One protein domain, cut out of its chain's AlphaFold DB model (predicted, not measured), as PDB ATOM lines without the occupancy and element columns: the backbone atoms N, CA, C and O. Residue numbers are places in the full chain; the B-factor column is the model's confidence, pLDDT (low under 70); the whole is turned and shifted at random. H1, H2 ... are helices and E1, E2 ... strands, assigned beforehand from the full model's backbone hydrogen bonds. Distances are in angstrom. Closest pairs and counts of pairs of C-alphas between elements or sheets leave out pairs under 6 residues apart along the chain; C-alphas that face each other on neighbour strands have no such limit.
ATOM      1  N   VAL A   8     165.626 168.593 111.964       86.75
ATOM      2  CA  VAL A   8     166.825 167.772 112.169       86.75
ATOM      3  C   VAL A   8     168.020 168.520 111.592       86.75
ATOM      4  O   VAL A   8     167.988 168.971 110.448       86.75
ATOM      5  N   LYS A   9     169.085 168.652 112.388       88.88
ATOM      6  CA  LYS A   9     170.344 169.285 111.978       88.88
ATOM      7  C   LYS A   9     171.382 168.209 111.696       88.88
ATOM      8  O   LYS A   9     171.561 167.304 112.505       88.88
ATOM      9  N   PHE A  10     172.084 168.345 110.576       88.75
ATOM     10  CA  PHE A  10     173.137 167.422 110.159       88.75
ATOM     11  C   PHE A  10     174.485 168.138 110.117       88.75
ATOM     12  O   PHE A  10     174.573 169.284 109.677       88.75
ATOM     13  N   LEU A  11     175.535 167.438 110.543       90.31
ATOM     14  CA  LEU A  11     176.923 167.837 110.342       90.31
ATOM     15  C   LEU A  11     177.541 166.901 109.303       90.31
ATOM     16  O   LEU A  11     177.512 165.686 109.478       90.31
ATOM     17  N   ALA A  12     178.107 167.467 108.239       93.19
ATOM     18  CA  ALA A  12     178.833 166.709 107.229       93.19
ATOM     19  C   ALA A  12     180.339 166.927 107.403       93.19
ATOM     20  O   ALA A  12     180.811 168.065 107.404       93.19
ATOM     21  N   GLN A  13     181.086 165.832 107.524       92.81
ATOM     22  CA  GLN A  13     182.545 165.825 107.523       92.81
ATOM     23  C   GLN A  13     183.044 164.926 106.391       92.81
ATOM     24  O   GLN A  13     182.442 163.893 106.101       92.81
ATOM     25  N   ILE A  14     184.137 165.325 105.741       93.56
ATOM     26  CA  ILE A  14     184.761 164.565 104.654       93.56
ATOM     27  C   ILE A  14     186.206 164.292 105.051       93.56
ATOM     28  O   ILE A  14     186.963 165.221 105.333       93.56
ATOM     29  N   ALA A  15     186.585 163.019 105.034       90.81
ATOM     30  CA  ALA A  15     187.948 162.566 105.251       90.81
ATOM     31  C   ALA A  15     188.436 161.782 104.028       90.81
ATOM     32  O   ALA A  15     187.652 161.129 103.341       90.81
ATOM     33  N   ALA A  16     189.740 161.847 103.763       90.06
ATOM     34  CA  ALA A  16     190.403 161.072 102.721       90.06
ATOM     35  C   ALA A  16     191.534 160.255 103.350       90.06
ATOM     36  O   ALA A  16     192.317 160.785 104.138       90.06
ATOM     37  N   GLY A  17     191.624 158.973 103.002       87.12
ATOM     38  CA  GLY A  17     192.664 158.082 103.500       87.12
ATOM     39  C   GLY A  17     192.482 156.646 103.018       87.12
ATOM     40  O   GLY A  17     191.459 156.300 102.432       87.12
ATOM     41  N   PHE A  18     193.491 155.813 103.269       86.56
ATOM     42  CA  PHE A  18     193.546 154.426 102.784       86.56
ATOM     43  C   PHE A  18     192.948 153.402 103.763       86.56
ATOM     44  O   PHE A  18     192.752 152.245 103.397       86.56
ATOM     45  N   GLN A  19     192.627 153.822 104.990       90.81
ATOM     46  CA  GLN A  19     192.066 152.979 106.050       90.81
ATOM     47  C   GLN A  19     190.756 153.580 106.591       90.81
ATOM     48  O   GLN A  19     190.718 154.097 107.707       90.81
ATOM     49  N   PRO A  20     189.658 153.548 105.812       90.38
ATOM     50  CA  PRO A  20     188.370 154.099 106.226       90.38
ATOM     51  C   PRO A  20     187.849 153.503 107.538       90.38
ATOM     52  O   PRO A  20     187.265 154.244 108.321       90.38
ATOM     53  N   LYS A  21     188.105 152.217 107.833       90.56
ATOM     54  CA  LYS A  21     187.752 151.617 109.132       90.56
ATOM     55  C   LYS A  21     188.334 152.408 110.304       90.56
ATOM     56  O   LYS A  21     187.606 152.707 111.249       90.56
ATOM     57  N   ASP A  22     189.619 152.735 110.238       91.94
ATOM     58  CA  ASP A  22     190.336 153.380 111.339       91.94
ATOM     59  C   ASP A  22     189.838 154.814 111.524       91.94
ATOM     60  O   ASP A  22     189.523 155.214 112.638       91.94
ATOM     61  N   ILE A  23     189.634 155.533 110.414       93.69
ATOM     62  CA  ILE A  23     189.081 156.895 110.406       93.69
ATOM     63  C   ILE A  23     187.675 156.924 111.018       93.69
ATOM     64  O   ILE A  23     187.392 157.749 111.883       93.69
ATOM     65  N   ILE A  24     186.789 156.023 110.584       93.12
ATOM     66  CA  ILE A  24     185.412 155.948 111.092       93.12
ATOM     67  C   ILE A  24     185.415 155.603 112.584       93.12
ATOM     68  O   ILE A  24     184.657 156.193 113.348       93.12
ATOM     69  N   THR A  25     186.268 154.664 113.003       92.12
ATOM     70  CA  THR A  25     186.365 154.235 114.405       92.12
ATOM     71  C   THR A  25     186.885 155.362 115.296       92.12
ATOM     72  O   THR A  25     186.312 155.620 116.351       92.12
ATOM     73  N   GLU A  26     187.948 156.051 114.876       93.19
ATOM     74  CA  GLU A  26     188.503 157.196 115.602       93.19
ATOM     75  C   GLU A  26     187.457 158.304 115.763       93.19
ATOM     76  O   GLU A  26     187.233 158.776 116.876       93.19
ATOM     77  N   GLU A  27     186.765 158.677 114.682       93.94
ATOM     78  CA  GLU A  27     185.753 159.734 114.740       93.94
ATOM     79  C   GLU A  27     184.556 159.335 115.606       93.94
ATOM     80  O   GLU A  27     184.114 160.127 116.439       93.94
ATOM     81  N   ALA A  28     184.064 158.097 115.476       93.06
ATOM     82  CA  ALA A  28     182.980 157.583 116.309       93.06
ATOM     83  C   ALA A  28     183.331 157.664 117.803       93.06
ATOM     84  O   ALA A  28     182.507 158.100 118.607       93.06
ATOM     85  N   ASN A  29     184.571 157.332 118.169       92.69
ATOM     86  CA  ASN A  29     185.053 157.458 119.541       92.69
ATOM     87  C   ASN A  29     185.160 158.925 119.984       92.69
ATOM     88  O   ASN A  29     184.735 159.263 121.090       92.69
ATOM     89  N   ASN A  30     185.678 159.808 119.125       93.56
ATOM     90  CA  ASN A  30     185.867 161.228 119.438       93.56
ATOM     91  C   ASN A  30     184.551 161.947 119.747       93.56
ATOM     92  O   ASN A  30     184.503 162.789 120.645       93.56
ATOM     93  N   VAL A  31     183.483 161.620 119.014       93.19
ATOM     94  CA  VAL A  31     182.158 162.226 119.215       93.19
ATOM     95  C   VAL A  31     181.277 161.444 120.194       93.19
ATOM     96  O   VAL A  31     180.155 161.867 120.467       93.19
ATOM     97  N   GLY A  32     181.762 160.315 120.726       93.44
ATOM     98  CA  GLY A  32     180.987 159.434 121.604       93.44
ATOM     99  C   GLY A  32     179.767 158.825 120.906       93.44
ATOM    100  O   GLY A  32     178.685 158.755 121.489       93.44
ATOM    101  N   ALA A  33     179.912 158.433 119.639       93.69
ATOM    102  CA  ALA A  33     178.831 157.866 118.851       93.69
ATOM    103  C   ALA A  33     178.376 156.514 119.419       93.69
ATOM    104  O   ALA A  33     179.166 155.599 119.631       93.69
ATOM    105  N   THR A  34     177.067 156.352 119.594       95.19
ATOM    106  CA  THR A  34     176.464 155.069 119.992       95.19
ATOM    107  C   THR A  34     176.107 154.180 118.800       95.19
ATOM    108  O   THR A  34     175.904 152.979 118.972       95.19
ATOM    109  N   TRP A  35     175.990 154.780 117.610       94.56
ATOM    110  CA  TRP A  35     175.549 154.132 116.377       94.56
ATOM    111  C   TRP A  35     176.388 154.587 115.189       94.56
ATOM    112  O   TRP A  35     176.639 155.779 115.022       94.56
ATOM    113  N   ILE A  36     176.738 153.635 114.334       93.50
ATOM    114  CA  ILE A  36     177.295 153.866 113.006       93.50
ATOM    115  C   ILE A  36     176.315 153.264 112.007       93.50
ATOM    116  O   ILE A  36     175.993 152.077 112.072       93.50
ATOM    117  N   ILE A  37     175.820 154.097 111.098       92.19
ATOM    118  CA  ILE A  37     174.906 153.676 110.039       92.19
ATOM    119  C   ILE A  37     175.708 153.616 108.749       92.19
ATOM    120  O   ILE A  37     176.310 154.610 108.345       92.19
ATOM    121  N   VAL A  38     175.733 152.446 108.119       91.44
ATOM    122  CA  VAL A  38     176.506 152.200 106.901       91.44
ATOM    123  C   VAL A  38     175.574 151.671 105.825       91.44
ATOM    124  O   VAL A  38     174.731 150.811 106.081       91.44
ATOM    125  N   ASP A  39     175.734 152.160 104.603       89.88
ATOM    126  CA  ASP A  39     175.058 151.556 103.463       89.88
ATOM    127  C   ASP A  39     175.571 150.118 103.259       89.88
ATOM    128  O   ASP A  39     176.776 149.842 103.229       89.88
ATOM    129  N   SER A  40     174.638 149.180 103.134       88.00
ATOM    130  CA  SER A  40     174.900 147.750 102.978       88.00
ATOM    131  C   SER A  40     175.791 147.409 101.776       88.00
ATOM    132  O   SER A  40     176.486 146.390 101.802       88.00
ATOM    133  N   SER A  41     175.836 148.261 100.746       86.12
ATOM    134  CA  SER A  41     176.749 148.122  99.609       86.12
ATOM    135  C   SER A  41     178.222 148.169 100.035       86.12
ATOM    136  O   SER A  41     179.040 147.434  99.476       86.12
ATOM    137  N   PHE A  42     178.558 148.935 101.080       86.25
ATOM    138  CA  PHE A  42     179.914 149.007 101.627       86.25
ATOM    139  C   PHE A  42     180.226 147.879 102.608       86.25
ATOM    140  O   PHE A  42     181.390 147.511 102.748       86.25
ATOM    141  N   ALA A  43     179.217 147.272 103.238       77.81
ATOM    142  CA  ALA A  43     179.419 146.201 104.219       77.81
ATOM    143  C   ALA A  43     180.124 144.962 103.637       77.81
ATOM    144  O   ALA A  43     180.794 144.224 104.358       77.81
ATOM    145  N   ARG A  44     180.000 144.741 102.321       79.50
ATOM    146  CA  ARG A  44     180.677 143.649 101.601       79.50
ATOM    147  C   ARG A  44     182.171 143.902 101.401       79.50
ATOM    148  O   ARG A  44     182.921 142.966 101.139       79.50
ATOM    149  N   HIS A  45     182.608 145.153 101.488       86.25
ATOM    150  CA  HIS A  45     183.988 145.525 101.238       86.25
ATOM    151  C   HIS A  45     184.803 145.410 102.530       86.25
ATOM    152  O   HIS A  45     184.494 146.052 103.534       86.25
ATOM    153  N   LEU A  46     185.879 144.617 102.505       83.44
ATOM    154  CA  LEU A  46     186.680 144.295 103.697       83.44
ATOM    155  C   LEU A  46     187.179 145.539 104.446       83.44
ATOM    156  O   LEU A  46     187.233 145.544 105.673       83.44
ATOM    157  N   THR A  47     187.477 146.617 103.723       85.06
ATOM    158  CA  THR A  47     187.941 147.890 104.299       85.06
ATOM    159  C   THR A  47     186.904 148.605 105.173       85.06
ATOM    160  O   THR A  47     187.279 149.468 105.958       85.06
ATOM    161  N   PHE A  48     185.621 148.249 105.071       85.12
ATOM    162  CA  PHE A  48     184.538 148.781 105.906       85.12
ATOM    163  C   PHE A  48     184.012 147.742 106.904       85.12
ATOM    164  O   PHE A  48     183.026 147.983 107.599       85.12
ATOM    165  N   ARG A  49     184.671 146.580 107.019       85.56
ATOM    166  CA  ARG A  49     184.293 145.544 107.981       85.56
ATOM    167  C   ARG A  49     184.658 145.987 109.396       85.56
ATOM    168  O   ARG A  49     185.794 145.873 109.863       85.56
ATOM    169  N   MET A  50     183.655 146.488 110.093       83.62
ATOM    170  CA  MET A  50     183.781 147.082 111.413       83.62
ATOM    171  C   MET A  50     183.649 146.014 112.510       83.62
ATOM    172  O   MET A  50     182.629 145.887 113.174       83.62
ATOM    173  N   SER A  51     184.682 145.185 112.666       82.06
ATOM    174  CA  SER A  51     184.805 144.248 113.790       82.06
ATOM    175  C   SER A  51     185.566 144.872 114.962       82.06
ATOM    176  O   SER A  51     186.531 145.612 114.739       82.06
ATOM    177  N   GLY A  52     185.165 144.520 116.190       82.06
ATOM    178  CA  GLY A  52     185.866 144.896 117.423       82.06
ATOM    179  C   GLY A  52     185.669 146.348 117.866       82.06
ATOM    180  O   GLY A  52     186.511 146.861 118.592       82.06
ATOM    181  N   ILE A  53     184.599 147.007 117.412       85.31
ATOM    182  CA  ILE A  53     184.240 148.362 117.846       85.31
ATOM    183  C   ILE A  53     183.127 148.313 118.900       85.31
ATOM    184  O   ILE A  53     182.301 147.402 118.877       85.31
ATOM    185  N   GLU A  54     183.098 149.289 119.809       86.50
ATOM    186  CA  GLU A  54     182.084 149.367 120.875       86.50
ATOM    187  C   GLU A  54     180.744 149.953 120.393       86.50
ATOM    188  O   GLU A  54     179.710 149.749 121.028       86.50
ATOM    189  N   CYS A  55     180.739 150.666 119.262       90.62
ATOM    190  CA  CYS A  55     179.529 151.257 118.693       90.62
ATOM    191  C   CYS A  55     178.606 150.194 118.079       90.62
ATOM    192  O   CYS A  55     179.064 149.254 117.426       90.62
ATOM    193  N   ASN A  56     177.292 150.409 118.183       92.19
ATOM    194  CA  ASN A  56     176.324 149.610 117.437       92.19
ATOM    195  C   ASN A  56     176.417 149.936 115.946       92.19
ATOM    196  O   ASN A  56     176.612 151.093 115.565       92.19
ATOM    197  N   ILE A  57     176.235 148.929 115.096       90.69
ATOM    198  CA  ILE A  57     176.336 149.086 113.644       90.69
ATOM    199  C   ILE A  57     175.007 148.716 113.017       90.69
ATOM    200  O   ILE A  57     174.521 147.603 113.199       90.69
ATOM    201  N   SER A  58     174.436 149.642 112.255       91.12
ATOM    202  CA  SER A  58     173.240 149.397 111.457       91.12
ATOM    203  C   SER A  58     173.597 149.432 109.979       91.12
ATOM    204  O   SER A  58     174.241 150.374 109.512       91.12
ATOM    205  N   LEU A  59     173.181 148.402 109.245       90.12
ATOM    206  CA  LEU A  59     173.310 148.358 107.795       90.12
ATOM    207  C   LEU A  59     171.982 148.745 107.156       90.12
ATOM    208  O   LEU A  59     170.947 148.165 107.477       90.12
ATOM    209  N   VAL A  60     172.025 149.700 106.232       89.38
ATOM    210  CA  VAL A  60     170.843 150.165 105.498       89.38
ATOM    211  C   VAL A  60     170.955 149.725 104.048       89.38
ATOM    212  O   VAL A  60     171.976 149.948 103.401       89.38
ATOM    213  N   SER A  61     169.917 149.068 103.539       87.38
ATOM    214  CA  SER A  61     169.808 148.702 102.129       87.38
ATOM    215  C   SER A  61     168.672 149.461 101.464       87.38
ATOM    216  O   SER A  61     167.578 149.520 102.018       87.38
ATOM    217  N   ASP A  62     168.901 149.912 100.233       77.38
ATOM    218  CA  ASP A  62     167.863 150.484  99.365       77.38
ATOM    219  C   ASP A  62     166.809 149.458  98.917       77.38
ATOM    220  O   ASP A  62     165.777 149.823  98.354       77.38
ATOM    221  N   VAL A  63     167.047 148.161  99.152       73.12
ATOM    222  CA  VAL A  63     166.033 147.129  98.924       73.12
ATOM    223  C   VAL A  63     164.897 147.373  99.911       73.12
ATOM    224  O   VAL A  63     165.106 147.337 101.122       73.12
ATOM    225  N   GLU A  64     163.715 147.648  99.369       56.50
ATOM    226  CA  GLU A  64     162.468 147.936 100.075       56.50
ATOM    227  C   GLU A  64     162.142 146.816 101.082       56.50
ATOM    228  O   GLU A  64     161.519 145.809 100.755       56.50
ATOM    229  N   GLY A  65     162.677 146.951 102.302       57.25
ATOM    230  CA  GLY A  65     162.710 145.895 103.316       57.25
ATOM    231  C   GLY A  65     164.101 145.670 103.917       57.25
ATOM    232  O   GLY A  65     164.604 144.548 103.903       57.25
ATOM    233  N   ALA A  66     164.735 146.712 104.461       51.03
ATOM    234  CA  ALA A  66     165.979 146.559 105.212       51.03
ATOM    235  C   ALA A  66     165.694 145.873 106.561       51.03
ATOM    236  O   ALA A  66     165.164 146.479 107.494       51.03
ATOM    237  N   ILE A  67     166.025 144.585 106.653       52.72
ATOM    238  CA  ILE A  67     166.035 143.838 107.910       52.72
ATOM    239  C   ILE A  67     167.309 144.244 108.655       52.72
ATOM    240  O   ILE A  67     168.417 144.023 108.170       52.72
ATOM    241  N   VAL A  68     167.155 144.844 109.837       50.19
ATOM    242  CA  VAL A  68     168.273 145.091 110.756       50.19
ATOM    243  C   VAL A  68     168.777 143.731 111.232       50.19
ATOM    244  O   VAL A  68     168.149 143.088 112.072       50.19
ATOM    245  N   HIS A  69     169.884 143.259 110.663       54.38
ATOM    246  CA  HIS A  69     170.573 142.085 111.183       54.38
ATOM    247  C   HIS A  69     171.405 142.503 112.389       54.38
ATOM    248  O   HIS A  69     172.528 142.988 112.255       54.38
ATOM    249  N   ASP A  70     170.813 142.324 113.567       52.00
ATOM    250  CA  ASP A  70     171.536 142.395 114.826       52.00
ATOM    251  C   ASP A  70     172.558 141.247 114.850       52.00
ATOM    252  O   ASP A  70     172.212 140.079 114.659       52.00
ATOM    253  N   HIS A  71     173.828 141.605 115.039       49.41
ATOM    254  CA  HIS A  71     174.989 140.713 115.153       49.41
ATOM    255  C   HIS A  71     175.474 140.029 113.859       49.41
ATOM    256  O   HIS A  71     175.319 138.824 113.659       49.41
ATOM    257  N   LEU A  72     176.255 140.756 113.052       50.31
ATOM    258  CA  LEU A  72     177.268 140.121 112.197       50.31
ATOM    259  C   LEU A  72     178.436 139.620 113.063       50.31
ATOM    260  O   LEU A  72     179.527 140.191 113.073       50.31
ATOM    261  N   ILE A  73     178.209 138.527 113.798       44.44
ATOM    262  CA  ILE A  73     179.308 137.659 114.218       44.44
ATOM    263  C   ILE A  73     179.886 137.077 112.930       44.44
ATOM    264  O   ILE A  73     179.180 136.479 112.121       44.44
ATOM    265  N   ALA A  74     181.174 137.322 112.724       45.56
ATOM    266  CA  ALA A  74     181.965 136.741 111.659       45.56
ATOM    267  C   ALA A  74     181.932 135.209 111.750       45.56
ATOM    268  O   ALA A  74     182.774 134.617 112.417       45.56
TER     269      ALA A  74
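AT A GLANCE: This is residues 8 to 74 of the 171 residues of the protein "uncharacterized protein LOC111305042 isoform X2" of Durio zibethinus (UniProt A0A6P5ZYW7). With little regular structure, this domain is a small ribbon of two parallel strands, E1 and E2, with helix H1 off to one side and short H2 where E1 ends. Long loops and ends make up much of the rest. The printed part has 67 residues, 25 in named elements, in the order H1, E1, H2, E2, class mixed. It is compact, radius of gyration of the C-alphas 12.5 A, spanning 33 by 30 by 21 A.

HOW THE PARTS SIT: Past residues 8 to 19 find H1, residues 20 to 30, with every O i to N i+4 pair within hydrogen-bond range. A tight link leads to E1, residues 35 to 39; their closest C-alphas, Ala 28 and Ile 36, are 7.6 A apart. H2, residues 40 to 43, too short for such a pair, precedes a long link to E2, residues 56 to 60. E2 is parallel to E1 at 25 degrees, with N 36 and O 56 at 2.8 A. E1, H2, E2 form a strand-helix-strand unit, parallel neighbours joined through a helix, its crossover right-handed. H1 is apart from H2 and E2.

IN THESE COORDINATES: From C-alpha 20 at (188.370, 154.099, 106.226) H1 runs 15.2 A; E1 runs 13.2 A, H2 4.9 A, and E2 13.1 A to C-alpha 60 at (170.843, 150.165, 105.498).

THE WHOLE: The printed part has no cut; the farthest C-alphas, Lys 9 and Ala 74, are 34.6 A apart. Residues 64 to 74 have pLDDT under 70.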